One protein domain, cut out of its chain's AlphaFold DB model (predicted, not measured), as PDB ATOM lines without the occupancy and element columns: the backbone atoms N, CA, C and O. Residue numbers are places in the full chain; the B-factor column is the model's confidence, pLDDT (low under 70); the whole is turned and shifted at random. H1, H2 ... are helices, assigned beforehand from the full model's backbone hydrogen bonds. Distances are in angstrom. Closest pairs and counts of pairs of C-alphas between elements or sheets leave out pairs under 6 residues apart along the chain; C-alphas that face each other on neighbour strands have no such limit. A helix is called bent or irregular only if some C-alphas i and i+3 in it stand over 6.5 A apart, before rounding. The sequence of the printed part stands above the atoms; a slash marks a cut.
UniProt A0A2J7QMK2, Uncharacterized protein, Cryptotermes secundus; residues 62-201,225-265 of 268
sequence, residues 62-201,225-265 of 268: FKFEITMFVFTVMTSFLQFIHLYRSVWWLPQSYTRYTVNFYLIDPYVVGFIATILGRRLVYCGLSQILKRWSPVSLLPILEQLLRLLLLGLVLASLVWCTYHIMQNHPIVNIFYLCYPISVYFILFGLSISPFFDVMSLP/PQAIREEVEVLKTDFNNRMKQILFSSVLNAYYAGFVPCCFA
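AT A GLANCE: This is residues 62 to 201 and 225 to 265 of the 268 residues of an uncharacterized protein of Cryptotermes secundus (UniProt A0A2J7QMK2). This is a loose, elongated bundle of long helices, with arm H2a in the middle between H1, H3 and H6, and H4 side by side with H6. Residues 225 to 233 of H6, the longest helix, stick out at one end, and the unnamed stretch 84 to 105 reaches the other. The 181 printed residues hold six named helices, H1 to H6 in chain order, and no named strand: all helix. The radius of gyration of the C-alphas is 20.2 A and the spans are 78 by 39 by 31 A, only just elongated.

HOW THE PARTS SIT: H1, residues 62 to 83, precedes the hub H2, residues 106 to 132, one helix by its hydrogen bonds but bent, C-alphas 116 and 119 being 7.3 A apart, into H2a, residues 106 to 116, and H2b, residues 119 to 132. H1, with residues 69 to 73 alone, touches H2a in a hairpin, closest C-alphas Phe 69 and Leu 116, 6.7 A. H3, residues 138 to 167, makes a hairpin with H2b, closest C-alphas Ser 126 and Glu 142, 6.9 A. H4, residues 170 to 187, is irregular, C-alphas 176 and 179 being 7.1 A apart. H5, residues 192 to 195, is close but not clearly touching H2b, C-alphas Arg 119 and Phe 195 being closest, 5.3 A. H6, residues 225 to 263, is only just irregular, C-alphas 257 and 260 being 6.7 A apart; its residues 253 to 262 alone touch H1, closest C-alphas Ser 76 and Ala 257, 4.4 A. Its residues 248 to 263 alone touch H4, at a shallow tilt of 9 degrees, opposite ways, closest C-alphas Pro 179 and Leu 252, 6.3 A. Every O i to N i+4 pair is within hydrogen-bond range in H1, H2a, H2b and H3, against 12 of 14 in H4 and 32 of 35 in H6; H5 is too short for one.

IN THESE COORDINATES: H1 starts at C-alpha 62, (73.208, 158.333, 119.668), and is 31.4 A long; H3 measures 43.2 A, H4 25.9 A and H6 54.5 A, ending at C-alpha 263, (74.938, 130.149, 105.493).

THE WHOLE: The farthest C-alphas, Gln 92 and Pro 225, are 79.8 A apart. Residues 202 to 224 are not printed, with 23.0 A between C-alphas 201 and 225. The link H1 to H2 is long. pLDDT is under 70 at residues 91 to 96 and 189 to 201.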
ATOM      1  N   PHE A  62      74.046 158.431 120.862       77.38
ATOM      2  CA  PHE A  62      73.208 158.333 119.668       77.38
ATOM      3  C   PHE A  62      73.977 158.375 118.340       77.38
ATOM      4  O   PHE A  62      73.702 157.581 117.445       77.38
ATOM      5  N   LYS A  63      74.946 159.288 118.197       80.38
ATOM      6  CA  LYS A  63      75.771 159.406 116.983       80.38
ATOM      7  C   LYS A  63      76.627 158.159 116.778       80.38
ATOM      8  O   LYS A  63      76.763 157.687 115.650       80.38
ATOM      9  N   PHE A  64      77.163 157.617 117.871       84.00
ATOM     10  CA  PHE A  64      77.901 156.360 117.851       84.00
ATOM     11  C   PHE A  64      77.020 155.206 117.355       84.00
ATOM     12  O   PHE A  64      77.397 154.512 116.411       84.00
ATOM     13  N   GLU A  65      75.818 155.050 117.919       83.75
ATOM     14  CA  GLU A  65      74.885 153.991 117.512       83.75
ATOM     15  C   GLU A  65      74.431 154.140 116.050       83.75
ATOM     16  O   GLU A  65      74.383 153.145 115.330       83.75
ATOM     17  N   ILE A  66      74.179 155.364 115.562       88.06
ATOM     18  CA  ILE A  66      73.890 155.596 114.135       88.06
ATOM     19  C   ILE A  66      75.059 155.140 113.264       88.06
ATOM     20  O   ILE A  66      74.851 154.441 112.275       88.06
ATOM     21  N   THR A  67      76.284 155.523 113.622       88.69
ATOM     22  CA  THR A  67      77.477 155.180 112.836       88.69
ATOM     23  C   THR A  67      77.664 153.664 112.770       88.69
ATOM     24  O   THR A  67      77.857 153.112 111.690       88.69
ATOM     25  N   MET A  68      77.522 152.977 113.907       87.69
ATOM     26  CA  MET A  68      77.580 151.515 113.986       87.69
ATOM     27  C   MET A  68      76.456 150.838 113.193       87.69
ATOM     28  O   MET A  68      76.686 149.821 112.534       87.69
ATOM     29  N   PHE A  69      75.246 151.394 113.215       90.44
ATOM     30  CA  PHE A  69      74.128 150.875 112.434       90.44
ATOM     31  C   PHE A  69      74.374 151.029 110.929       90.44
ATOM     32  O   PHE A  69      74.276 150.051 110.195       90.44
ATOM     33  N   VAL A  70      74.777 152.217 110.468       93.00
ATOM     34  CA  VAL A  70      75.113 152.454 109.055       93.00
ATOM     35  C   VAL A  70      76.235 151.519 108.612       93.00
ATOM     36  O   VAL A  70      76.130 150.889 107.564       93.00
ATOM     37  N   PHE A  71      77.276 151.359 109.430       93.06
ATOM     38  CA  PHE A  71      78.381 150.451 109.136       93.06
ATOM     39  C   PHE A  71      77.927 148.987 109.001       93.06
ATOM     40  O   PHE A  71      78.304 148.308 108.045       93.06
ATOM     41  N   THR A  72      77.097 148.493 109.923       92.38
ATOM     42  CA  THR A  72      76.632 147.094 109.894       92.38
ATOM     43  C   THR A  72      75.638 146.832 108.763       92.38
ATOM     44  O   THR A  72      75.741 145.796 108.107       92.38
ATOM     45  N   VAL A  73      74.746 147.780 108.460       92.56
ATOM     46  CA  VAL A  73      73.834 147.704 107.305       92.56
ATOM     47  C   VAL A  73      74.611 147.718 105.994       92.56
ATOM     48  O   VAL A  73      74.358 146.873 105.141       92.56
ATOM     49  N   MET A  74      75.588 148.616 105.843       93.94
ATOM     50  CA  MET A  74      76.435 148.650 104.649       93.94
ATOM     51  C   MET A  74      77.220 147.349 104.490       93.94
ATOM     52  O   MET A  74      77.237 146.783 103.404       93.94
ATOM     53  N   THR A  75      77.808 146.832 105.570       92.75
ATOM     54  CA  THR A  75      78.533 145.552 105.543       92.75
ATOM     55  C   THR A  75      77.619 144.406 105.115       92.75
ATOM     56  O   THR A  75      77.972 143.643 104.221       92.75
ATOM     57  N   SER A  76      76.420 144.315 105.697       90.94
ATOM     58  CA  SER A  76      75.443 143.284 105.341       90.94
ATOM     59  C   SER A  76      74.986 143.411 103.887       90.94
ATOM     60  O   SER A  76      74.963 142.424 103.156       90.94
ATOM     61  N   PHE A  77      74.700 144.628 103.427       90.81
ATOM     62  CA  PHE A  77      74.318 144.894 102.043       90.81
ATOM     63  C   PHE A  77      75.415 144.495 101.048       90.81
ATOM     64  O   PHE A  77      75.136 143.816 100.059       90.81
ATOM     65  N   LEU A  78      76.671 144.857 101.326       91.62
ATOM     66  CA  LEU A  78      77.819 144.449 100.514       91.62
ATOM     67  C   LEU A  78      77.976 142.924 100.496       91.62
ATOM     68  O   LEU A  78      78.248 142.360  99.437       91.62
ATOM     69  N   GLN A  79      77.754 142.256 101.632       91.75
ATOM     70  CA  GLN A  79      77.791 140.797 101.719       91.75
ATOM     71  C   GLN A  79      76.729 140.152 100.816       91.75
ATOM     72  O   GLN A  79      77.038 139.219 100.076       91.75
ATOM     73  N   PHE A  80      75.503 140.684 100.811       88.81
ATOM     74  CA  PHE A  80      74.433 140.225  99.919       88.81
ATOM     75  C   PHE A  80      74.763 140.457  98.438       88.81
ATOM     76  O   PHE A  80      74.571 139.556  97.625       88.81
ATOM     77  N   ILE A  81      75.309 141.624  98.075       88.62
ATOM     78  CA  ILE A  81      75.750 141.883  96.694       88.62
ATOM     79  C   ILE A  81      76.826 140.887  96.270       88.62
ATOM     80  O   ILE A  81      76.763 140.357  95.163       88.62
ATOM     81  N   HIS A  82      77.818 140.653  97.130       88.25
ATOM     82  CA  HIS A  82      78.922 139.751  96.828       88.25
ATOM     83  C   HIS A  82      78.427 138.323  96.586       88.25
ATOM     84  O   HIS A  82      78.874 137.666  95.648       88.25
ATOM     85  N   LEU A  83      77.473 137.870  97.397       87.19
ATOM     86  CA  LEU A  83      76.953 136.511  97.349       87.19
ATOM     87  C   LEU A  83      76.042 136.246  96.143       87.19
ATOM     88  O   LEU A  83      76.126 135.190  95.529       87.19
ATOM     89  N   TYR A  84      75.194 137.212  95.787       85.38
ATOM     90  CA  TYR A  84      74.195 137.064  94.723       85.38
ATOM     91  C   TYR A  84      74.577 137.791  93.429       85.38
ATOM     92  O   TYR A  84      73.708 138.087  92.602       85.38
ATOM     93  N   ARG A  85      75.869 138.097  93.246       85.38
ATOM     94  CA  ARG A  85      76.405 138.759  92.051       85.38
ATOM     95  C   ARG A  85      76.054 137.965  90.791       85.38
ATOM     96  O   ARG A  85      76.348 136.778  90.696       85.38
ATOM     97  N   SER A  86      75.494 138.641  89.792       80.62
ATOM     98  CA  SER A  86      75.217 138.058  88.478       80.62
ATOM     99  C   SER A  86      76.290 138.438  87.449       80.62
ATOM    100  O   SER A  86      76.988 139.452  87.569       80.62
ATOM    101  N   VAL A  87      76.401 137.631  86.390       78.06
ATOM    102  CA  VAL A  87      77.272 137.894  85.233       78.06
ATOM    103  C   VAL A  87      76.523 138.705  84.169       78.06
ATOM    104  O   VAL A  87      76.492 138.344  82.997       78.06
ATOM    105  N   TRP A  88      75.892 139.809  84.580       73.50
ATOM    106  CA  TRP A  88      75.042 140.635  83.703       73.50
ATOM    107  C   TRP A  88      75.795 141.328  82.554       73.50
ATOM    108  O   TRP A  88      75.180 141.792  81.599       73.50
ATOM    109  N   TRP A  89      77.126 141.427  82.649       73.62
ATOM    110  CA  TRP A  89      77.966 142.079  81.641       73.62
ATOM    111  C   TRP A  89      78.303 141.167  80.449       73.62
ATOM    112  O   TRP A  89      78.936 141.624  79.496       73.62
ATOM    113  N   LEU A  90      77.937 139.879  80.496       77.88
ATOM    114  CA  LEU A  90      78.255 138.927  79.434       77.88
ATOM    115  C   LEU A  90      77.190 138.996  78.320       77.88
ATOM    116  O   LEU A  90      76.000 138.892  78.621       77.88
ATOM    117  N   PRO A  91      77.571 139.088  77.029       60.72
ATOM    118  CA  PRO A  91      76.650 139.350  75.912       60.72
ATOM    119  C   PRO A  91      75.635 138.227  75.581       60.72
ATOM    120  O   PRO A  91      74.981 138.282  74.545       60.72
ATOM    121  N   GLN A  92      75.477 137.219  76.446       66.56
ATOM    122  CA  GLN A  92      74.479 136.139  76.355       66.56
ATOM    123  C   GLN A  92      73.769 135.861  77.696       66.56
ATOM    124  O   GLN A  92      73.035 134.882  77.820       66.56
ATOM    125  N   SER A  93      73.971 136.691  78.726       62.84
ATOM    126  CA  SER A  93      73.244 136.521  79.982       62.84
ATOM    127  C   SER A  93      71.827 137.082  79.835       62.84
ATOM    128  O   SER A  93      71.650 138.282  79.636       62.84
ATOM    129  N   TYR A  94      70.804 136.240  79.982       67.50
ATOM    130  CA  TYR A  94      69.392 136.658  80.020       67.50
ATOM    131  C   TYR A  94      69.032 137.475  81.287       67.50
ATOM    132  O   TYR A  94      67.880 137.858  81.489       67.50
ATOM    133  N   THR A  95      70.007 137.761  82.154       67.62
ATOM    134  CA  THR A  95      69.851 138.510  83.405       67.62
ATOM    135  C   THR A  95      69.981 140.020  83.180       67.62
ATOM    136  O   THR A  95      71.050 140.504  82.820       67.62
ATOM    137  N   ARG A  96      68.906 140.778  83.444       69.62
ATOM    138  CA  ARG A  96      68.854 142.257  83.326       69.62
ATOM    139  C   ARG A  96      69.400 143.014  84.549       69.62
ATOM    140  O   ARG A  96      69.576 144.226  84.468       69.62
ATOM    141  N   TYR A  97      69.630 142.330  85.671       75.31
ATOM    142  CA  TYR A  97      70.033 142.931  86.951       75.31
ATOM    143  C   TYR A  97      71.417 142.448  87.389       75.31
ATOM    144  O   TYR A  97      71.762 141.293  87.143       75.31
ATOM    145  N   THR A  98      72.163 143.303  88.100       76.56
ATOM    146  CA  THR A  98      73.508 143.029  88.654       76.56
ATOM    147  C   THR A  98      73.521 141.993  89.783       76.56
ATOM    148  O   THR A  98      74.565 141.410  90.078       76.56
ATOM    149  N   VAL A  99      72.375 141.761  90.428       81.50
ATOM    150  CA  VAL A  99      72.209 140.760  91.487       81.50
ATOM    151  C   VAL A  99      70.934 139.954  91.271       81.50
ATOM    152  O   VAL A  99      69.925 140.472  90.782       81.50
ATOM    153  N   ASN A 100      70.970 138.682  91.651       82.69
ATOM    154  CA  ASN A 100      69.832 137.780  91.532       82.69
ATOM    155  C   ASN A 100      68.900 137.910  92.749       82.69
ATOM    156  O   ASN A 100      68.937 137.099  93.671       82.69
ATOM    157  N   PHE A 101      68.047 138.939  92.747       80.12
ATOM    158  CA  PHE A 101      67.148 139.258  93.869       80.12
ATOM    159  C   PHE A 101      66.196 138.123  94.274       80.12
ATOM    160  O   PHE A 101      65.774 138.072  95.422       80.12
ATOM    161  N   TYR A 102      65.866 137.213  93.357       79.44
ATOM    162  CA  TYR A 102      64.931 136.118  93.621       79.44
ATOM    163  C   TYR A 102      65.501 135.020  94.533       79.44
ATOM    164  O   TYR A 102      64.719 134.270  95.107       79.44
ATOM    165  N   LEU A 103      66.831 134.921  94.687       82.00
ATOM    166  CA  LEU A 103      67.444 133.981  95.638       82.00
ATOM    167  C   LEU A 103      67.543 134.555  97.059       82.00
ATOM    168  O   LEU A 103      67.876 133.826  97.994       82.00
ATOM    169  N   ILE A 104      67.309 135.858  97.231       85.12
ATOM    170  CA  ILE A 104      67.414 136.507  98.535       85.12
ATOM    171  C   ILE A 104      66.122 136.244  99.303       85.12
ATOM    172  O   ILE A 104      65.058 136.735  98.929       85.12
ATOM    173  N   ASP A 105      66.222 135.504 100.405       87.50
ATOM    174  CA  ASP A 105      65.084 135.271 101.290       87.50
ATOM    175  C   ASP A 105      64.747 136.552 102.089       87.50
ATOM    176  O   ASP A 105      65.554 136.994 102.922       87.50
ATOM    177  N   PRO A 106      63.558 137.158 101.887       88.75
ATOM    178  CA  PRO A 106      63.175 138.388 102.574       88.75
ATOM    179  C   PRO A 106      63.028 138.207 104.092       88.75
ATOM    180  O   PRO A 106      63.242 139.164 104.838       88.75
ATOM    181  N   TYR A 107      62.710 137.003 104.576       91.12
ATOM    182  CA  TYR A 107      62.559 136.730 106.007       91.12
ATOM    183  C   TYR A 107      63.914 136.677 106.716       91.12
ATOM    184  O   TYR A 107      64.032 137.155 107.845       91.12
ATOM    185  N   VAL A 108      64.958 136.175 106.048       90.56
ATOM    186  CA  VAL A 108      66.336 136.192 106.572       90.56
ATOM    187  C   VAL A 108      66.859 137.625 106.644       90.56
ATOM    188  O   VAL A 108      67.413 138.034 107.666       90.56
ATOM    189  N   VAL A 109      66.628 138.424 105.597       91.69
ATOM    190  CA  VAL A 109      66.987 139.852 105.596       91.69
ATOM    191  C   VAL A 109      66.237 140.596 106.704       91.69
ATOM    192  O   VAL A 109      66.855 141.355 107.450       91.69
ATOM    193  N   GLY A 110      64.935 140.343 106.866       91.38
ATOM    194  CA  GLY A 110      64.123 140.907 107.946       91.38
ATOM    195  C   GLY A 110      64.633 140.525 109.338       91.38
ATOM    196  O   GLY A 110      64.723 141.382 110.219       91.38
ATOM    197  N   PHE A 111      65.050 139.270 109.526       92.69
ATOM    198  CA  PHE A 111      65.662 138.795 110.768       92.69
ATOM    199  C   PHE A 111      66.955 139.562 111.077       92.69
ATOM    200  O   PHE A 111      67.102 140.123 112.167       92.69
ATOM    201  N   ILE A 112      67.877 139.645 110.111       92.38
ATOM    202  CA  ILE A 112      69.152 140.362 110.265       92.38
ATOM    203  C   ILE A 112      68.892 141.847 110.552       92.38
ATOM    204  O   ILE A 112      69.434 142.389 111.514       92.38
ATOM    205  N   ALA A 113      68.020 142.498 109.779       92.62
ATOM    206  CA  ALA A 113      67.685 143.910 109.950       92.62
ATOM    207  C   ALA A 113      67.071 144.202 111.329       92.62
ATOM    208  O   ALA A 113      67.440 145.189 111.967       92.62
ATOM    209  N   THR A 114      66.195 143.323 111.825       91.94
ATOM    210  CA  THR A 114      65.608 143.422 113.171       91.94
ATOM    211  C   THR A 114      66.694 143.372 114.243       91.94
ATOM    212  O   THR A 114      66.732 144.216 115.144       91.94
ATOM    213  N   ILE A 115      67.614 142.408 114.138       90.56
ATOM    214  CA  ILE A 115      68.720 142.263 115.081       90.56
ATOM    215  C   ILE A 115      69.636 143.490 115.037       90.56
ATOM    216  O   ILE A 115      69.935 144.046 116.094       90.56
ATOM    217  N   LEU A 116      70.058 143.946 113.856       90.56
ATOM    218  CA  LEU A 116      70.958 145.096 113.713       90.56
ATOM    219  C   LEU A 116      70.295 146.415 114.154       90.56
ATOM    220  O   LEU A 116      70.932 147.246 114.798       90.56
ATOM    221  N   GLY A 117      69.004 146.592 113.866       87.62
ATOM    222  CA  GLY A 117      68.253 147.817 114.156       87.62
ATOM    223  C   GLY A 117      67.787 147.969 115.604       87.62
ATOM    224  O   GLY A 117      67.511 149.091 116.031       87.62
ATOM    225  N   ARG A 118      67.729 146.884 116.393       87.94
ATOM    226  CA  ARG A 118      67.125 146.877 117.744       87.94
ATOM    227  C   ARG A 118      67.604 148.007 118.663       87.94
ATOM    228  O   ARG A 118      66.815 148.573 119.415       87.94
ATOM    229  N   ARG A 119      68.893 148.355 118.598       83.25
ATOM    230  CA  ARG A 119      69.503 149.381 119.459       83.25
ATOM    231  C   ARG A 119      69.235 150.792 118.986       83.25
ATOM    232  O   ARG A 119      68.943 151.659 119.804       83.25
ATOM    233  N   LEU A 120      69.272 151.005 117.672       86.31
ATOM    234  CA  LEU A 120      68.925 152.291 117.087       86.31
ATOM    235  C   LEU A 120      67.462 152.635 117.391       86.31
ATOM    236  O   LEU A 120      67.172 153.750 117.823       86.31
ATOM    237  N   VAL A 121      66.562 151.654 117.254       87.94
ATOM    238  CA  VAL A 121      65.138 151.803 117.588       87.94
ATOM    239  C   VAL A 121      64.961 152.133 119.070       87.94
ATOM    240  O   VAL A 121      64.269 153.096 119.398       87.94
ATOM    241  N   TYR A 122      65.633 151.406 119.969       86.12
ATOM    242  CA  TYR A 122      65.580 151.705 121.401       86.12
ATOM    243  C   TYR A 122      66.074 153.122 121.725       86.12
ATOM    244  O   TYR A 122      65.396 153.875 122.426       86.12
ATOM    245  N   CYS A 123      67.237 153.511 121.191       79.62
ATOM    246  CA  CYS A 123      67.842 154.813 121.458       79.62
ATOM    247  C   CYS A 123      66.977 155.967 120.932       79.62
ATOM    248  O   CYS A 123      66.791 156.966 121.631       79.62
ATOM    249  N   GLY A 124      66.411 155.818 119.729       82.12
ATOM    250  CA  GLY A 124      65.494 156.793 119.141       82.12
ATOM    251  C   GLY A 124      64.211 156.939 119.958       82.12
ATOM    252  O   GLY A 124      63.851 158.050 120.349       82.12
ATOM    253  N   LEU A 125      63.562 155.821 120.299       84.50
ATOM    254  CA  LEU A 125      62.337 155.835 121.104       84.50
ATOM    255  C   LEU A 125      62.580 156.397 122.509       84.50
ATOM    256  O   LEU A 125      61.786 157.202 122.982       84.50
ATOM    257  N   SER A 126      63.699 156.053 123.153       79.12
ATOM    258  CA  SER A 126      64.073 156.584 124.472       79.12
ATOM    259  C   SER A 126      64.270 158.107 124.451       79.12
ATOM    260  O   SER A 126      63.874 158.803 125.388       79.12
ATOM    261  N   GLN A 127      64.829 158.665 123.372       79.81
ATOM    262  CA  GLN A 127      64.963 160.119 123.217       79.81
ATOM    263  C   GLN A 127      63.618 160.818 123.021       79.81
ATOM    264  O   GLN A 127      63.367 161.845 123.654       79.81
ATOM    265  N   ILE A 128      62.744 160.248 122.190       82.62
ATOM    266  CA  ILE A 128      61.382 160.758 121.981       82.62
ATOM    267  C   ILE A 128      60.618 160.739 123.310       82.62
ATOM    268  O   ILE A 128      59.993 161.727 123.693       82.62
ATOM    269  N   LEU A 129      60.761 159.655 124.070       81.75
ATOM    270  CA  LEU A 129      60.120 159.485 125.366       81.75
ATOM    271  C   LEU A 129      60.548 160.549 126.383       81.75
ATOM    272  O   LEU A 129      59.707 161.135 127.067       81.75
ATOM    273  N   LYS A 130      61.852 160.842 126.448       79.44
ATOM    274  CA  LYS A 130      62.414 161.901 127.301       79.44
ATOM    275  C   LYS A 130      61.941 163.292 126.898       79.44
ATOM    276  O   LYS A 130      61.851 164.172 127.747       79.44
ATOM    277  N   ARG A 131      61.640 163.500 125.615       81.38
ATOM    278  CA  ARG A 131      61.110 164.769 125.113       81.38
ATOM    279  C   ARG A 131      59.638 164.970 125.474       81.38
ATOM    280  O   ARG A 131      59.227 166.115 125.627       81.38
ATOM    281  N   TRP A 132      58.859 163.893 125.554       79.94
ATOM    282  CA  TRP A 132      57.398 163.959 125.687       79.94
ATOM    283  C   TRP A 132      56.880 163.798 127.118       79.94
ATOM    284  O   TRP A 132      55.783 164.266 127.413       79.94
ATOM    285  N   SER A 133      57.618 163.129 128.008       73.62
ATOM    286  CA  SER A 133      57.077 162.702 129.306       73.62
ATOM    287  C   SER A 133      57.512 163.577 130.497       73.62
ATOM    288  O   SER A 133      58.638 164.081 130.528       73.62
ATOM    289  N   PRO A 134      56.636 163.759 131.509       76.19
ATOM    290  CA  PRO A 134      56.994 164.419 132.762       76.19
ATOM    291  C   PRO A 134      57.977 163.565 133.576       76.19
ATOM    292  O   PRO A 134      57.885 162.337 133.607       76.19
ATOM    293  N   VAL A 135      58.886 164.229 134.301       73.88
ATOM    294  CA  VAL A 135      60.052 163.616 134.977       73.88
ATOM    295  C   VAL A 135      59.690 162.471 135.939       73.88
ATOM    296  O   VAL A 135      60.475 161.545 136.102       73.88
ATOM    297  N   SER A 136      58.487 162.492 136.520       75.19
ATOM    298  CA  SER A 136      58.010 161.473 137.468       75.19
ATOM    299  C   SER A 136      57.753 160.098 136.827       75.19
ATOM    300  O   SER A 136      57.990 159.065 137.447       75.19
ATOM    301  N   LEU A 137      57.307 160.056 135.564       78.56
ATOM    302  CA  LEU A 137      56.916 158.807 134.890       78.56
ATOM    303  C   LEU A 137      58.023 158.206 134.014       78.56
ATOM    304  O   LEU A 137      57.876 157.083 133.531       78.56
ATOM    305  N   LEU A 138      59.146 158.912 133.843       75.88
ATOM    306  CA  LEU A 138      60.291 158.460 133.049       75.88
ATOM    307  C   LEU A 138      60.783 157.041 133.385       75.88
ATOM    308  O   LEU A 138      60.926 156.257 132.446       75.88
ATOM    309  N   PRO A 139      61.022 156.655 134.658       77.44
ATOM    310  CA  PRO A 139      61.592 155.340 134.946       77.44
ATOM    311  C   PRO A 139      60.621 154.195 134.631       77.44
ATOM    312  O   PRO A 139      61.045 153.152 134.136       77.44
ATOM    313  N   ILE A 140      59.322 154.390 134.880       79.19
ATOM    314  CA  ILE A 140      58.281 153.387 134.606       79.19
ATOM    315  C   ILE A 140      58.105 153.225 133.096       79.19
ATOM    316  O   ILE A 140      58.063 152.110 132.580       79.19
ATOM    317  N   LEU A 141      58.042 154.345 132.377       80.44
ATOM    318  CA  LEU A 141      57.817 154.357 130.940       80.44
ATOM    319  C   LEU A 141      59.031 153.820 130.167       80.44
ATOM    320  O   LEU A 141      58.862 153.114 129.176       80.44
ATOM    321  N   GLU A 142      60.250 154.079 130.644       79.44
ATOM    322  CA  GLU A 142      61.474 153.498 130.085       79.44
ATOM    323  C   GLU A 142      61.520 151.974 130.278       79.44
ATOM    324  O   GLU A 142      61.864 151.247 129.341       79.44
ATOM    325  N   GLN A 143      61.128 151.478 131.457       80.69
ATOM    326  CA  GLN A 143      61.024 150.042 131.729       80.69
ATOM    327  C   GLN A 143      59.976 149.377 130.823       80.69
ATOM    328  O   GLN A 143      60.246 148.331 130.229       80.69
ATOM    329  N   LEU A 144      58.803 150.004 130.671       84.38
ATOM    330  CA  LEU A 144      57.737 149.520 129.793       84.38
ATOM    331  C   LEU A 144      58.184 149.499 128.326       84.38
ATOM    332  O   LEU A 144      57.958 148.511 127.635       84.38
ATOM    333  N   LEU A 145      58.869 150.550 127.864       85.88
ATOM    334  CA  LEU A 145      59.411 150.631 126.508       85.88
ATOM    335  C   LEU A 145      60.420 149.508 126.234       85.88
ATOM    336  O   LEU A 145      60.360 148.888 125.176       85.88
ATOM    337  N   ARG A 146      61.328 149.221 127.179       84.31
ATOM    338  CA  ARG A 146      62.289 148.109 127.055       84.31
ATOM    339  C   ARG A 146      61.575 146.770 126.919       84.31
ATOM    340  O   ARG A 146      61.936 145.978 126.054       84.31
ATOM    341  N   LEU A 147      60.568 146.521 127.757       83.69
ATOM    342  CA  LEU A 147      59.811 145.272 127.732       83.69
ATOM    343  C   LEU A 147      58.996 145.130 126.441       83.69
ATOM    344  O   LEU A 147      59.011 144.071 125.820       83.69
ATOM    345  N   LEU A 148      58.333 146.204 126.009       88.94
ATOM    346  CA  LEU A 148      57.557 146.231 124.773       88.94
ATOM    347  C   LEU A 148      58.451 146.004 123.554       88.94
ATOM    348  O   LEU A 148      58.123 145.187 122.696       88.94
ATOM    349  N   LEU A 149      59.605 146.673 123.492       87.94
ATOM    350  CA  LEU A 149      60.557 146.494 122.401       87.94
ATOM    351  C   LEU A 149      61.170 145.090 122.414       87.94
ATOM    352  O   LEU A 149      61.347 144.505 121.350       87.94
ATOM    353  N   LEU A 150      61.452 144.519 123.591       87.44
ATOM    354  CA  LEU A 150      61.887 143.126 123.709       87.44
ATOM    355  C   LEU A 150      60.833 142.178 123.145       87.44
ATOM    356  O   LEU A 150      61.166 141.331 122.323       87.44
ATOM    357  N   GLY A 151      59.576 142.345 123.556       88.19
ATOM    358  CA  GLY A 151      58.461 141.548 123.061       88.19
ATOM    359  C   GLY A 151      58.306 141.664 121.546       88.19
ATOM    360  O   GLY A 151      58.197 140.646 120.872       88.19
ATOM    361  N   LEU A 152      58.382 142.882 121.000       92.00
ATOM    362  CA  LEU A 152      58.296 143.129 119.560       92.00
ATOM    363  C   LEU A 152      59.454 142.478 118.794       92.00
ATOM    364  O   LEU A 152      59.222 141.811 117.787       92.00
ATOM    365  N   VAL A 153      60.689 142.627 119.284       91.19
ATOM    366  CA  VAL A 153      61.865 141.984 118.687       91.19
ATOM    367  C   VAL A 153      61.689 140.468 118.724       91.19
ATOM    368  O   VAL A 153      61.738 139.843 117.674       91.19
ATOM    369  N   LEU A 154      61.386 139.866 119.875       91.06
ATOM    370  CA  LEU A 154      61.183 138.417 119.975       91.06
ATOM    371  C   LEU A 154      60.053 137.922 119.063       91.06
ATOM    372  O   LEU A 154      60.247 136.942 118.351       91.06
ATOM    373  N   ALA A 155      58.914 138.617 119.020       92.31
ATOM    374  CA  ALA A 155      57.801 138.266 118.143       92.31
ATOM    375  C   ALA A 155      58.203 138.320 116.662       92.31
ATOM    376  O   ALA A 155      57.933 137.378 115.920       92.31
ATOM    377  N   SER A 156      58.907 139.376 116.241       91.88
ATOM    378  CA  SER A 156      59.401 139.498 114.864       91.88
ATOM    379  C   SER A 156      60.440 138.428 114.509       91.88
ATOM    380  O   SER A 156      60.390 137.879 113.410       91.88
ATOM    381  N   LEU A 157      61.326 138.055 115.441       91.94
ATOM    382  CA  LEU A 157      62.296 136.975 115.240       91.94
ATOM    383  C   LEU A 157      61.607 135.615 115.130       91.94
ATOM    384  O   LEU A 157      61.957 134.836 114.247       91.94
ATOM    385  N   VAL A 158      60.614 135.334 115.981       92.69
ATOM    386  CA  VAL A 158      59.820 134.096 115.920       92.69
ATOM    387  C   VAL A 158      59.037 134.029 114.611       92.69
ATOM    388  O   VAL A 158      59.062 132.995 113.951       92.69
ATOM    389  N   TRP A 159      58.416 135.134 114.191       93.81
ATOM    390  CA  TRP A 159      57.696 135.223 112.920       93.81
ATOM    391  C   TRP A 159      58.610 134.950 111.718       93.81
ATOM    392  O   TRP A 159      58.300 134.106 110.877       93.81
ATOM    393  N   CYS A 160      59.774 135.606 111.658       90.69
ATOM    394  CA  CYS A 160      60.751 135.371 110.593       90.69
ATOM    395  C   CYS A 160      61.269 133.927 110.621       90.69
ATOM    396  O   CYS A 160      61.332 133.278 109.583       90.69
ATOM    397  N   THR A 161      61.585 133.395 111.805       90.00
ATOM    398  CA  THR A 161      62.075 132.014 111.966       90.00
ATOM    399  C   THR A 161      61.032 130.989 111.534       90.00
ATOM    400  O   THR A 161      61.383 130.002 110.896       90.00
ATOM    401  N   TYR A 162      59.753 131.227 111.831       91.56
ATOM    402  CA  TYR A 162      58.656 130.361 111.405       91.56
ATOM    403  C   TYR A 162      58.590 130.246 109.877       91.56
ATOM    404  O   TYR A 162      58.532 129.138 109.349       91.56
ATOM    405  N   HIS A 163      58.684 131.370 109.163       90.12
ATOM    406  CA  HIS A 163      58.725 131.365 107.700       90.12
ATOM    407  C   HIS A 163      60.013 130.749 107.138       90.12
ATOM    408  O   HIS A 163      59.959 130.005 106.162       90.12
ATOM    409  N   ILE A 164      61.161 130.992 107.775       88.69
ATOM    410  CA  ILE A 164      62.433 130.366 107.386       88.69
ATOM    411  C   ILE A 164      62.350 128.840 107.535       88.69
ATOM    412  O   ILE A 164      62.801 128.125 106.649       88.69
ATOM    413  N   MET A 165      61.726 128.332 108.601       87.38
ATOM    414  CA  MET A 165      61.565 126.893 108.847       87.38
ATOM    415  C   MET A 165      60.717 126.189 107.781       87.38
ATOM    416  O   MET A 165      60.903 124.998 107.547       87.38
ATOM    417  N   GLN A 166      59.791 126.900 107.133       87.12
ATOM    418  CA  GLN A 166      59.002 126.336 106.034       87.12
ATOM    419  C   GLN A 166      59.815 126.198 104.741       87.12
ATOM    420  O   GLN A 166      59.560 125.287 103.959       87.12
ATOM    421  N   ASN A 167      60.789 127.086 104.529       83.12
ATOM    422  CA  ASN A 167      61.526 127.199 103.269       83.12
ATOM    423  C   ASN A 167      62.935 126.583 103.320       83.12
ATOM    424  O   ASN A 167      63.507 126.290 102.274       83.12
ATOM    425  N   HIS A 168      63.505 126.389 104.516       84.75
ATOM    426  CA  HIS A 168      64.895 125.968 104.724       84.75
ATOM    427  C   HIS A 168      65.013 124.782 105.687       84.75
ATOM    428  O   HIS A 168      64.186 124.626 106.589       84.75
ATOM    429  N   PRO A 169      66.074 123.961 105.561       86.19
ATOM    430  CA  PRO A 169      66.327 122.875 106.499       86.19
ATOM    431  C   PRO A 169      66.560 123.403 107.919       86.19
ATOM    432  O   PRO A 169      67.148 124.464 108.130       86.19
ATOM    433  N   ILE A 170      66.179 122.598 108.913       85.00
ATOM    434  CA  ILE A 170      66.266 122.933 110.345       85.00
ATOM    435  C   ILE A 170      67.701 123.306 110.777       85.00
ATOM    436  O   ILE A 170      67.884 124.094 111.703       85.00
ATOM    437  N   VAL A 171      68.728 122.810 110.078       86.38
ATOM    438  CA  VAL A 171      70.144 123.154 110.322       86.38
ATOM    439  C   VAL A 171      70.376 124.671 110.284       86.38
ATOM    440  O   VAL A 171      71.087 125.213 111.130       86.38
ATOM    441  N   ASN A 172      69.691 125.377 109.381       85.94
ATOM    442  CA  ASN A 172      69.814 126.825 109.222       85.94
ATOM    443  C   ASN A 172      69.282 127.598 110.443       85.94
ATOM    444  O   ASN A 172      69.781 128.673 110.781       85.94
ATOM    445  N   ILE A 173      68.319 127.017 111.161       87.69
ATOM    446  CA  ILE A 173      67.750 127.578 112.392       87.69
ATOM    447  C   ILE A 173      68.769 127.510 113.534       87.69
ATOM    448  O   ILE A 173      68.867 128.441 114.334       87.69
ATOM    449  N   PHE A 174      69.584 126.453 113.593       89.00
ATOM    450  CA  PHE A 174      70.648 126.353 114.594       89.00
ATOM    451  C   PHE A 174      71.714 127.441 114.412       89.00
ATOM    452  O   PHE A 174      72.180 127.991 115.412       89.00
ATOM    453  N   TYR A 175      72.045 127.819 113.170       89.50
ATOM    454  CA  TYR A 175      72.947 128.949 112.910       89.50
ATOM    455  C   TYR A 175      72.351 130.279 113.396       89.50
ATOM    456  O   TYR A 175      73.028 131.046 114.075       89.50
ATOM    457  N   LEU A 176      71.061 130.527 113.150       88.69
ATOM    458  CA  LEU A 176      70.368 131.714 113.673       88.69
ATOM    459  C   LEU A 176      70.322 131.732 115.211       88.69
ATOM    460  O   LEU A 176      70.456 132.782 115.830       88.69
ATOM    461  N   CYS A 177      70.158 130.576 115.853       88.56
ATOM    462  CA  CYS A 177      70.039 130.491 117.309       88.56
ATOM    463  C   CYS A 177      71.393 130.572 118.038       88.56
ATOM    464  O   CYS A 177      71.439 130.936 119.214       88.56
ATOM    465  N   TYR A 178      72.514 130.286 117.369       89.62
ATOM    466  CA  TYR A 178      73.830 130.208 118.012       89.62
ATOM    467  C   TYR A 178      74.206 131.469 118.826       89.62
ATOM    468  O   TYR A 178      74.487 131.336 120.022       89.62
ATOM    469  N   PRO A 179      74.128 132.705 118.286       87.06
ATOM    470  CA  PRO A 179      74.412 133.910 119.072       87.06
ATOM    471  C   PRO A 179      73.413 134.160 120.212       87.06
ATOM    472  O   PRO A 179      73.766 134.803 121.202       87.06
ATOM    473  N   ILE A 180      72.176 133.666 120.088       85.44
ATOM    474  CA  ILE A 180      71.123 133.786 121.111       85.44
ATOM    475  C   ILE A 180      71.430 132.849 122.286       85.44
ATOM    476  O   ILE A 180      71.362 133.256 123.443       85.44
ATOM    477  N   SER A 181      71.861 131.622 122.007       86.19
ATOM    478  CA  SER A 181      72.322 130.683 123.034       86.19
ATOM    479  C   SER A 181      73.553 131.219 123.772       86.19
ATOM    480  O   SER A 181      73.605 131.193 125.001       86.19
ATOM    481  N   VAL A 182      74.516 131.793 123.042       87.56
ATOM    482  CA  VAL A 182      75.696 132.446 123.638       87.56
ATOM    483  C   VAL A 182      75.295 133.642 124.512       87.56
ATOM    484  O   VAL A 182      75.870 133.833 125.585       87.56
ATOM    485  N   TYR A 183      74.282 134.418 124.108       85.44
ATOM    486  CA  TYR A 183      73.728 135.492 124.937       85.44
ATOM    487  C   TYR A 183      73.216 134.969 126.277       85.44
ATOM    488  O   TYR A 183      73.555 135.527 127.319       85.44
ATOM    489  N   PHE A 184      72.433 133.891 126.248       83.81
ATOM    490  CA  PHE A 184      71.852 133.305 127.451       83.81
ATOM    491  C   PHE A 184      72.931 132.775 128.403       83.81
ATOM    492  O   PHE A 184      72.848 132.995 129.606       83.81
ATOM    493  N   ILE A 185      73.993 132.159 127.877       84.81
ATOM    494  CA  ILE A 185      75.122 131.673 128.687       84.81
ATOM    495  C   ILE A 185      75.893 132.838 129.326       84.81
ATOM    496  O   ILE A 185      76.283 132.766 130.489       84.81
ATOM    497  N   LEU A 186      76.120 133.924 128.583       79.94
ATOM    498  CA  LEU A 186      76.887 135.063 129.081       79.94
ATOM    499  C   LEU A 186      76.066 135.935 130.038       79.94
ATOM    500  O   LEU A 186      76.543 136.262 131.120       79.94
ATOM    501  N   PHE A 187      74.870 136.366 129.653       75.81
ATOM    502  CA  PHE A 187      74.100 137.390 130.370       75.81
ATOM    503  C   PHE A 187      72.901 136.834 131.149       75.81
ATOM    504  O   PHE A 187      72.280 137.575 131.921       75.81
ATOM    505  N   GLY A 188      72.571 135.551 130.977       73.81
ATOM    506  CA  GLY A 188      71.369 134.950 131.547       73.81
ATOM    507  C   GLY A 188      70.101 135.634 131.033       73.81
ATOM    508  O   GLY A 188      69.991 135.997 129.863       73.81
ATOM    509  N   LEU A 189      69.155 135.864 131.944       66.38
ATOM    510  CA  LEU A 189      67.892 136.571 131.692       66.38
ATOM    511  C   LEU A 189      68.009 138.103 131.808       66.38
ATOM    512  O   LEU A 189      67.000 138.807 131.861       66.38
ATOM    513  N   SER A 190      69.223 138.651 131.868       67.94
ATOM    514  CA  SER A 190      69.407 140.099 131.989       67.94
ATOM    515  C   SER A 190      68.994 140.780 130.684       67.94
ATOM    516  O   SER A 190      69.635 140.577 129.663       67.94
ATOM    517  N   ILE A 191      67.949 141.613 130.696       61.22
ATOM    518  CA  ILE A 191      67.441 142.317 129.494       61.22
ATOM    519  C   ILE A 191      68.232 143.607 129.214       61.22
ATOM    520  O   ILE A 191      68.376 144.027 128.069       61.22
ATOM    521  N   SER A 192      68.785 144.225 130.264       62.97
ATOM    522  CA  SER A 192      69.572 145.465 130.180       62.97
ATOM    523  C   SER A 192      70.691 145.421 129.119       62.97
ATOM    524  O   SER A 192      70.765 146.344 128.306       62.97
ATOM    525  N   PRO A 193      71.523 144.361 129.037       59.66
ATOM    526  CA  PRO A 193      72.618 144.323 128.072       59.66
ATOM    527  C   PRO A 193      72.188 144.129 126.606       59.66
ATOM    528  O   PRO A 193      72.990 144.347 125.690       59.66
ATOM    529  N   PHE A 194      70.934 143.737 126.360       61.41
ATOM    530  CA  PHE A 194      70.415 143.524 125.010       61.41
ATOM    531  C   PHE A 194      70.260 144.840 124.232       61.41
ATOM    532  O   PHE A 194      70.578 144.893 123.036       61.41
ATOM    533  N   PHE A 195      69.823 145.898 124.925       61.34
ATOM    534  CA  PHE A 195      69.515 147.204 124.340       61.34
ATOM    535  C   PHE A 195      70.570 148.281 124.618       61.34
ATOM    536  O   PHE A 195      70.822 149.088 123.730       61.34
ATOM    537  N   ASP A 196      71.233 148.271 125.781       61.34
ATOM    538  CA  ASP A 196      72.084 149.389 126.221       61.34
ATOM    539  C   ASP A 196      73.549 148.994 126.419       61.34
ATOM    540  O   ASP A 196      73.883 148.530 127.501       61.34
ATOM    541  N   VAL A 197      74.447 149.253 125.451       53.59
ATOM    542  CA  VAL A 197      75.924 149.078 125.611       53.59
ATOM    543  C   VAL A 197      76.495 149.899 126.767       53.59
ATOM    544  O   VAL A 197      77.537 149.579 127.331       53.59
ATOM    545  N   MET A 198      75.794 150.969 127.121       50.81
ATOM    546  CA  MET A 198      76.163 151.884 128.183       50.81
ATOM    547  C   MET A 198      75.114 151.801 129.291       50.81
ATOM    548  O   MET A 198      74.386 152.763 129.539       50.81
ATOM    549  N   SER A 199      74.988 150.645 129.948       43.91
ATOM    550  CA  SER A 199      74.216 150.596 131.186       43.91
ATOM    551  C   SER A 199      74.911 151.474 132.224       43.91
ATOM    552  O   SER A 199      76.007 151.162 132.692       43.91
ATOM    553  N   LEU A 200      74.260 152.584 132.570       43.34
ATOM    554  CA  LEU A 200      74.473 153.287 133.828       43.34
ATOM    555  C   LEU A 200      74.462 152.240 134.961       43.34
ATOM    556  O   LEU A 200      73.544 151.410 134.981       43.34
ATOM    557  N   PRO A 201      75.437 152.237 135.886       38.44
ATOM    558  CA  PRO A 201      75.406 151.330 137.024       38.44
ATOM    559  C   PRO A 201      74.073 151.481 137.780       38.44
ATOM    560  O   PRO A 201      73.692 152.607 138.110       38.44
ATOM    561  N   PRO A 225      91.818 152.005 153.726       79.31
ATOM    562  CA  PRO A 225      92.207 150.944 152.789       79.31
ATOM    563  C   PRO A 225      91.052 150.022 152.380       79.31
ATOM    564  O   PRO A 225      91.080 149.452 151.293       79.31
ATOM    565  N   GLN A 226      90.048 149.859 153.246       80.88
ATOM    566  CA  GLN A 226      88.853 149.058 152.965       80.88
ATOM    567  C   GLN A 226      87.985 149.703 151.878       80.88
ATOM    568  O   GLN A 226      87.675 149.035 150.897       80.88
ATOM    569  N   ALA A 227      87.707 151.009 151.974       76.56
ATOM    570  CA  ALA A 227      86.923 151.712 150.958       76.56
ATOM    571  C   ALA A 227      87.628 151.737 149.594       76.56
ATOM    572  O   ALA A 227      86.975 151.600 148.569       76.56
ATOM    573  N   ILE A 228      88.965 151.842 149.569       78.19
ATOM    574  CA  ILE A 228      89.738 151.771 148.315       78.19
ATOM    575  C   ILE A 228      89.593 150.388 147.664       78.19
ATOM    576  O   ILE A 228      89.426 150.293 146.451       78.19
ATOM    577  N   ARG A 229      89.650 149.302 148.446       84.56
ATOM    578  CA  ARG A 229      89.471 147.939 147.912       84.56
ATOM    579  C   ARG A 229      88.067 147.740 147.348       84.56
ATOM    580  O   ARG A 229      87.935 147.194 146.260       84.56
ATOM    581  N   GLU A 230      87.048 148.200 148.065       81.75
ATOM    582  CA  GLU A 230      85.657 148.143 147.606       81.75
ATOM    583  C   GLU A 230      85.457 148.950 146.320       81.75
ATOM    584  O   GLU A 230      84.878 148.444 145.360       81.75
ATOM    585  N   GLU A 231      86.007 150.164 146.252       78.12
ATOM    586  CA  GLU A 231      85.964 150.997 145.049       78.12
ATOM    587  C   GLU A 231      86.613 150.292 143.850       78.12
ATOM    588  O   GLU A 231      86.022 150.221 142.772       78.12
ATOM    589  N   VAL A 232      87.808 149.722 144.035       82.56
ATOM    590  CA  VAL A 232      88.518 148.998 142.974       82.56
ATOM    591  C   VAL A 232      87.717 147.789 142.490       82.56
ATOM    592  O   VAL A 232      87.634 147.573 141.281       82.56
ATOM    593  N   GLU A 233      87.091 147.019 143.384       83.75
ATOM    594  CA  GLU A 233      86.255 145.880 142.982       83.75
ATOM    595  C   GLU A 233      84.993 146.326 142.223       83.75
ATOM    596  O   GLU A 233      84.617 145.695 141.228       83.75
ATOM    597  N   VAL A 234      84.380 147.453 142.602       78.00
ATOM    598  CA  VAL A 234      83.258 148.051 141.857       78.00
ATOM    599  C   VAL A 234      83.703 148.496 140.460       78.00
ATOM    600  O   VAL A 234      83.053 148.147 139.472       78.00
ATOM    601  N   LEU A 235      84.829 149.208 140.349       79.06
ATOM    602  CA  LEU A 235      85.377 149.673 139.069       79.06
ATOM    603  C   LEU A 235      85.751 148.510 138.146       79.06
ATOM    604  O   LEU A 235      85.439 148.523 136.956       79.06
ATOM    605  N   LYS A 236      86.392 147.480 138.699       82.81
ATOM    606  CA  LYS A 236      86.749 146.255 137.980       82.81
ATOM    607  C   LYS A 236      85.507 145.537 137.459       82.81
ATOM    608  O   LYS A 236      85.494 145.084 136.314       82.81
ATOM    609  N   THR A 237      84.458 145.462 138.273       80.44
ATOM    610  CA  THR A 237      83.183 144.847 137.887       80.44
ATOM    611  C   THR A 237      82.488 145.643 136.780       80.44
ATOM    612  O   THR A 237      82.055 145.051 135.792       80.44
ATOM    613  N   ASP A 238      82.430 146.975 136.886       76.56
ATOM    614  CA  ASP A 238      81.875 147.854 135.841       76.56
ATOM    615  C   ASP A 238      82.643 147.709 134.519       76.56
ATOM    616  O   ASP A 238      82.039 147.477 133.469       76.56
ATOM    617  N   PHE A 239      83.976 147.742 134.572       82.12
ATOM    618  CA  PHE A 239      84.823 147.551 133.397       82.12
ATOM    619  C   PHE A 239      84.585 146.195 132.726       82.12
ATOM    620  O   PHE A 239      84.361 146.137 131.516       82.12
ATOM    621  N   ASN A 240      84.593 145.106 133.501       85.12
ATOM    622  CA  ASN A 240      84.401 143.761 132.967       85.12
ATOM    623  C   ASN A 240      83.013 143.601 132.325       85.12
ATOM    624  O   ASN A 240      82.887 143.031 131.240       85.12
ATOM    625  N   ASN A 241      81.973 144.166 132.943       80.06
ATOM    626  CA  ASN A 241      80.617 144.139 132.398       80.06
ATOM    627  C   ASN A 241      80.515 144.907 131.075       80.06
ATOM    628  O   ASN A 241      79.975 144.374 130.101       80.06
ATOM    629  N   ARG A 242      81.087 146.115 131.001       79.75
ATOM    630  CA  ARG A 242      81.114 146.911 129.763       79.75
ATOM    631  C   ARG A 242      81.913 146.222 128.665       79.75
ATOM    632  O   ARG A 242      81.449 146.138 127.532       79.75
ATOM    633  N   MET A 243      83.085 145.682 128.994       83.69
ATOM    634  CA  MET A 243      83.923 144.956 128.041       83.69
ATOM    635  C   MET A 243      83.190 143.740 127.474       83.69
ATOM    636  O   MET A 243      83.080 143.598 126.258       83.69
ATOM    637  N   LYS A 244      82.629 142.900 128.347       83.81
ATOM    638  CA  LYS A 244      81.825 141.736 127.960       83.81
ATOM    639  C   LYS A 244      80.692 142.127 127.016       83.81
ATOM    640  O   LYS A 244      80.442 141.446 126.023       83.81
ATOM    641  N   GLN A 245      80.021 143.235 127.305       82.06
ATOM    642  CA  GLN A 245      78.920 143.723 126.494       82.06
ATOM    643  C   GLN A 245      79.348 144.243 125.119       82.06
ATOM    644  O   GLN A 245      78.708 143.911 124.117       82.06
ATOM    645  N   ILE A 246      80.417 145.035 125.058       84.06
ATOM    646  CA  ILE A 246      80.970 145.555 123.804       84.06
ATOM    647  C   ILE A 246      81.438 144.395 122.919       84.06
ATOM    648  O   ILE A 246      81.097 144.350 121.737       84.06
ATOM    649  N   LEU A 247      82.146 143.420 123.494       88.12
ATOM    650  CA  LEU A 247      82.617 142.242 122.768       88.12
ATOM    651  C   LEU A 247      81.453 141.418 122.220       88.12
ATOM    652  O   LEU A 247      81.403 141.157 121.019       88.12
ATOM    653  N   PHE A 248      80.483 141.071 123.069       87.75
ATOM    654  CA  PHE A 248      79.309 140.319 122.633       87.75
ATOM    655  C   PHE A 248      78.550 141.055 121.525       87.75
ATOM    656  O   PHE A 248      78.185 140.461 120.515       87.75
ATOM    657  N   SER A 249      78.356 142.364 121.685       86.06
ATOM    658  CA  SER A 249      77.732 143.198 120.667       86.06
ATOM    659  C   SER A 249      78.454 143.144 119.330       86.06
ATOM    660  O   SER A 249      77.806 143.065 118.287       86.06
ATOM    661  N   SER A 250      79.775 143.299 119.359       88.94
ATOM    662  CA  SER A 250      80.593 143.356 118.156       88.94
ATOM    663  C   SER A 250      80.532 142.024 117.422       88.94
ATOM    664  O   SER A 250      80.279 141.996 116.221       88.94
ATOM    665  N   VAL A 251      80.687 140.920 118.159       91.06
ATOM    666  CA  VAL A 251      80.601 139.560 117.614       91.06
ATOM    667  C   VAL A 251      79.216 139.294 117.041       91.06
ATOM    668  O   VAL A 251      79.111 138.811 115.922       91.06
ATOM    669  N   LEU A 252      78.152 139.651 117.762       90.75
ATOM    670  CA  LEU A 252      76.786 139.444 117.300       90.75
ATOM    671  C   LEU A 252      76.516 140.210 115.998       90.75
ATOM    672  O   LEU A 252      76.017 139.626 115.040       90.75
ATOM    673  N   ASN A 253      76.875 141.492 115.934       90.94
ATOM    674  CA  ASN A 253      76.678 142.287 114.723       90.94
ATOM    675  C   ASN A 253      77.503 141.747 113.546       90.94
ATOM    676  O   ASN A 253      76.974 141.638 112.445       90.94
ATOM    677  N   ALA A 254      78.762 141.362 113.773       92.31
ATOM    678  CA  ALA A 254      79.606 140.765 112.739       92.31
ATOM    679  C   ALA A 254      79.060 139.411 112.252       92.31
ATOM    680  O   ALA A 254      79.047 139.142 111.052       92.31
ATOM    681  N   TYR A 255      78.554 138.582 113.168       93.88
ATOM    682  CA  TYR A 255      77.962 137.285 112.853       93.88
ATOM    683  C   TYR A 255      76.734 137.435 111.950       93.88
ATOM    684  O   TYR A 255      76.665 136.813 110.893       93.88
ATOM    685  N   TYR A 256      75.788 138.302 112.322       92.38
ATOM    686  CA  TYR A 256      74.565 138.500 111.541       92.38
ATOM    687  C   TYR A 256      74.783 139.289 110.249       92.38
ATOM    688  O   TYR A 256      74.104 139.017 109.265       92.38
ATOM    689  N   ALA A 257      75.720 140.240 110.221       92.50
ATOM    690  CA  ALA A 257      76.006 141.005 109.009       92.50
ATOM    691  C   ALA A 257      76.850 140.219 107.991       92.50
ATOM    692  O   ALA A 257      76.667 140.409 106.793       92.50
ATOM    693  N   GLY A 258      77.767 139.358 108.449       90.31
ATOM    694  CA  GLY A 258      78.726 138.658 107.587       90.31
ATOM    695  C   GLY A 258      78.453 137.165 107.417       90.31
ATOM    696  O   GLY A 258      78.317 136.688 106.295       90.31
ATOM    697  N   PHE A 259      78.371 136.414 108.520       91.06
ATOM    698  CA  PHE A 259      78.314 134.947 108.480       91.06
ATOM    699  C   PHE A 259      76.934 134.410 108.090       91.06
ATOM    700  O   PHE A 259      76.843 133.519 107.250       91.06
ATOM    701  N   VAL A 260      75.856 134.966 108.653       90.94
ATOM    702  CA  VAL A 260      74.492 134.477 108.384       90.94
ATOM    703  C   VAL A 260      74.135 134.530 106.894       90.94
ATOM    704  O   VAL A 260      73.701 133.498 106.387       90.94
ATOM    705  N   PRO A 261      74.372 135.629 106.145       89.81
ATOM    706  CA  PRO A 261      74.143 135.634 104.700       89.81
ATOM    707  C   PRO A 261      74.848 134.483 103.968       89.81
ATOM    708  O   PRO A 261      74.250 133.870 103.093       89.81
ATOM    709  N   CYS A 262      76.077 134.128 104.362       88.19
ATOM    710  CA  CYS A 262      76.825 133.023 103.754       88.19
ATOM    711  C   CYS A 262      76.187 131.651 104.004       88.19
ATOM    712  O   CYS A 262      76.225 130.800 103.125       88.19
ATOM    713  N   CYS A 263      75.603 131.420 105.181       86.06
ATOM    714  CA  CYS A 263      74.938 130.149 105.493       86.06
ATOM    715  C   CYS A 263      73.630 129.953 104.724       86.06
ATOM    716  O   CYS A 263      73.225 128.821 104.483       86.06
ATOM    717  N   PHE A 264      72.972 131.052 104.356       84.56
ATOM    718  CA  PHE A 264      71.743 131.048 103.559       84.56
ATOM    719  C   PHE A 264      72.007 131.229 102.059       84.56
ATOM    720  O   PHE A 264      71.067 131.274 101.263       84.56
ATOM    721  N   ALA A 265      73.281 131.290 101.665       81.56
ATOM    722  CA  ALA A 265      73.684 131.219 100.278       81.56
ATOM    723  C   ALA A 265      73.250 129.878  99.695       81.56
ATOM    724  O   ALA A 265      73.738 128.820 100.092       81.56
TER     725      ALA A 265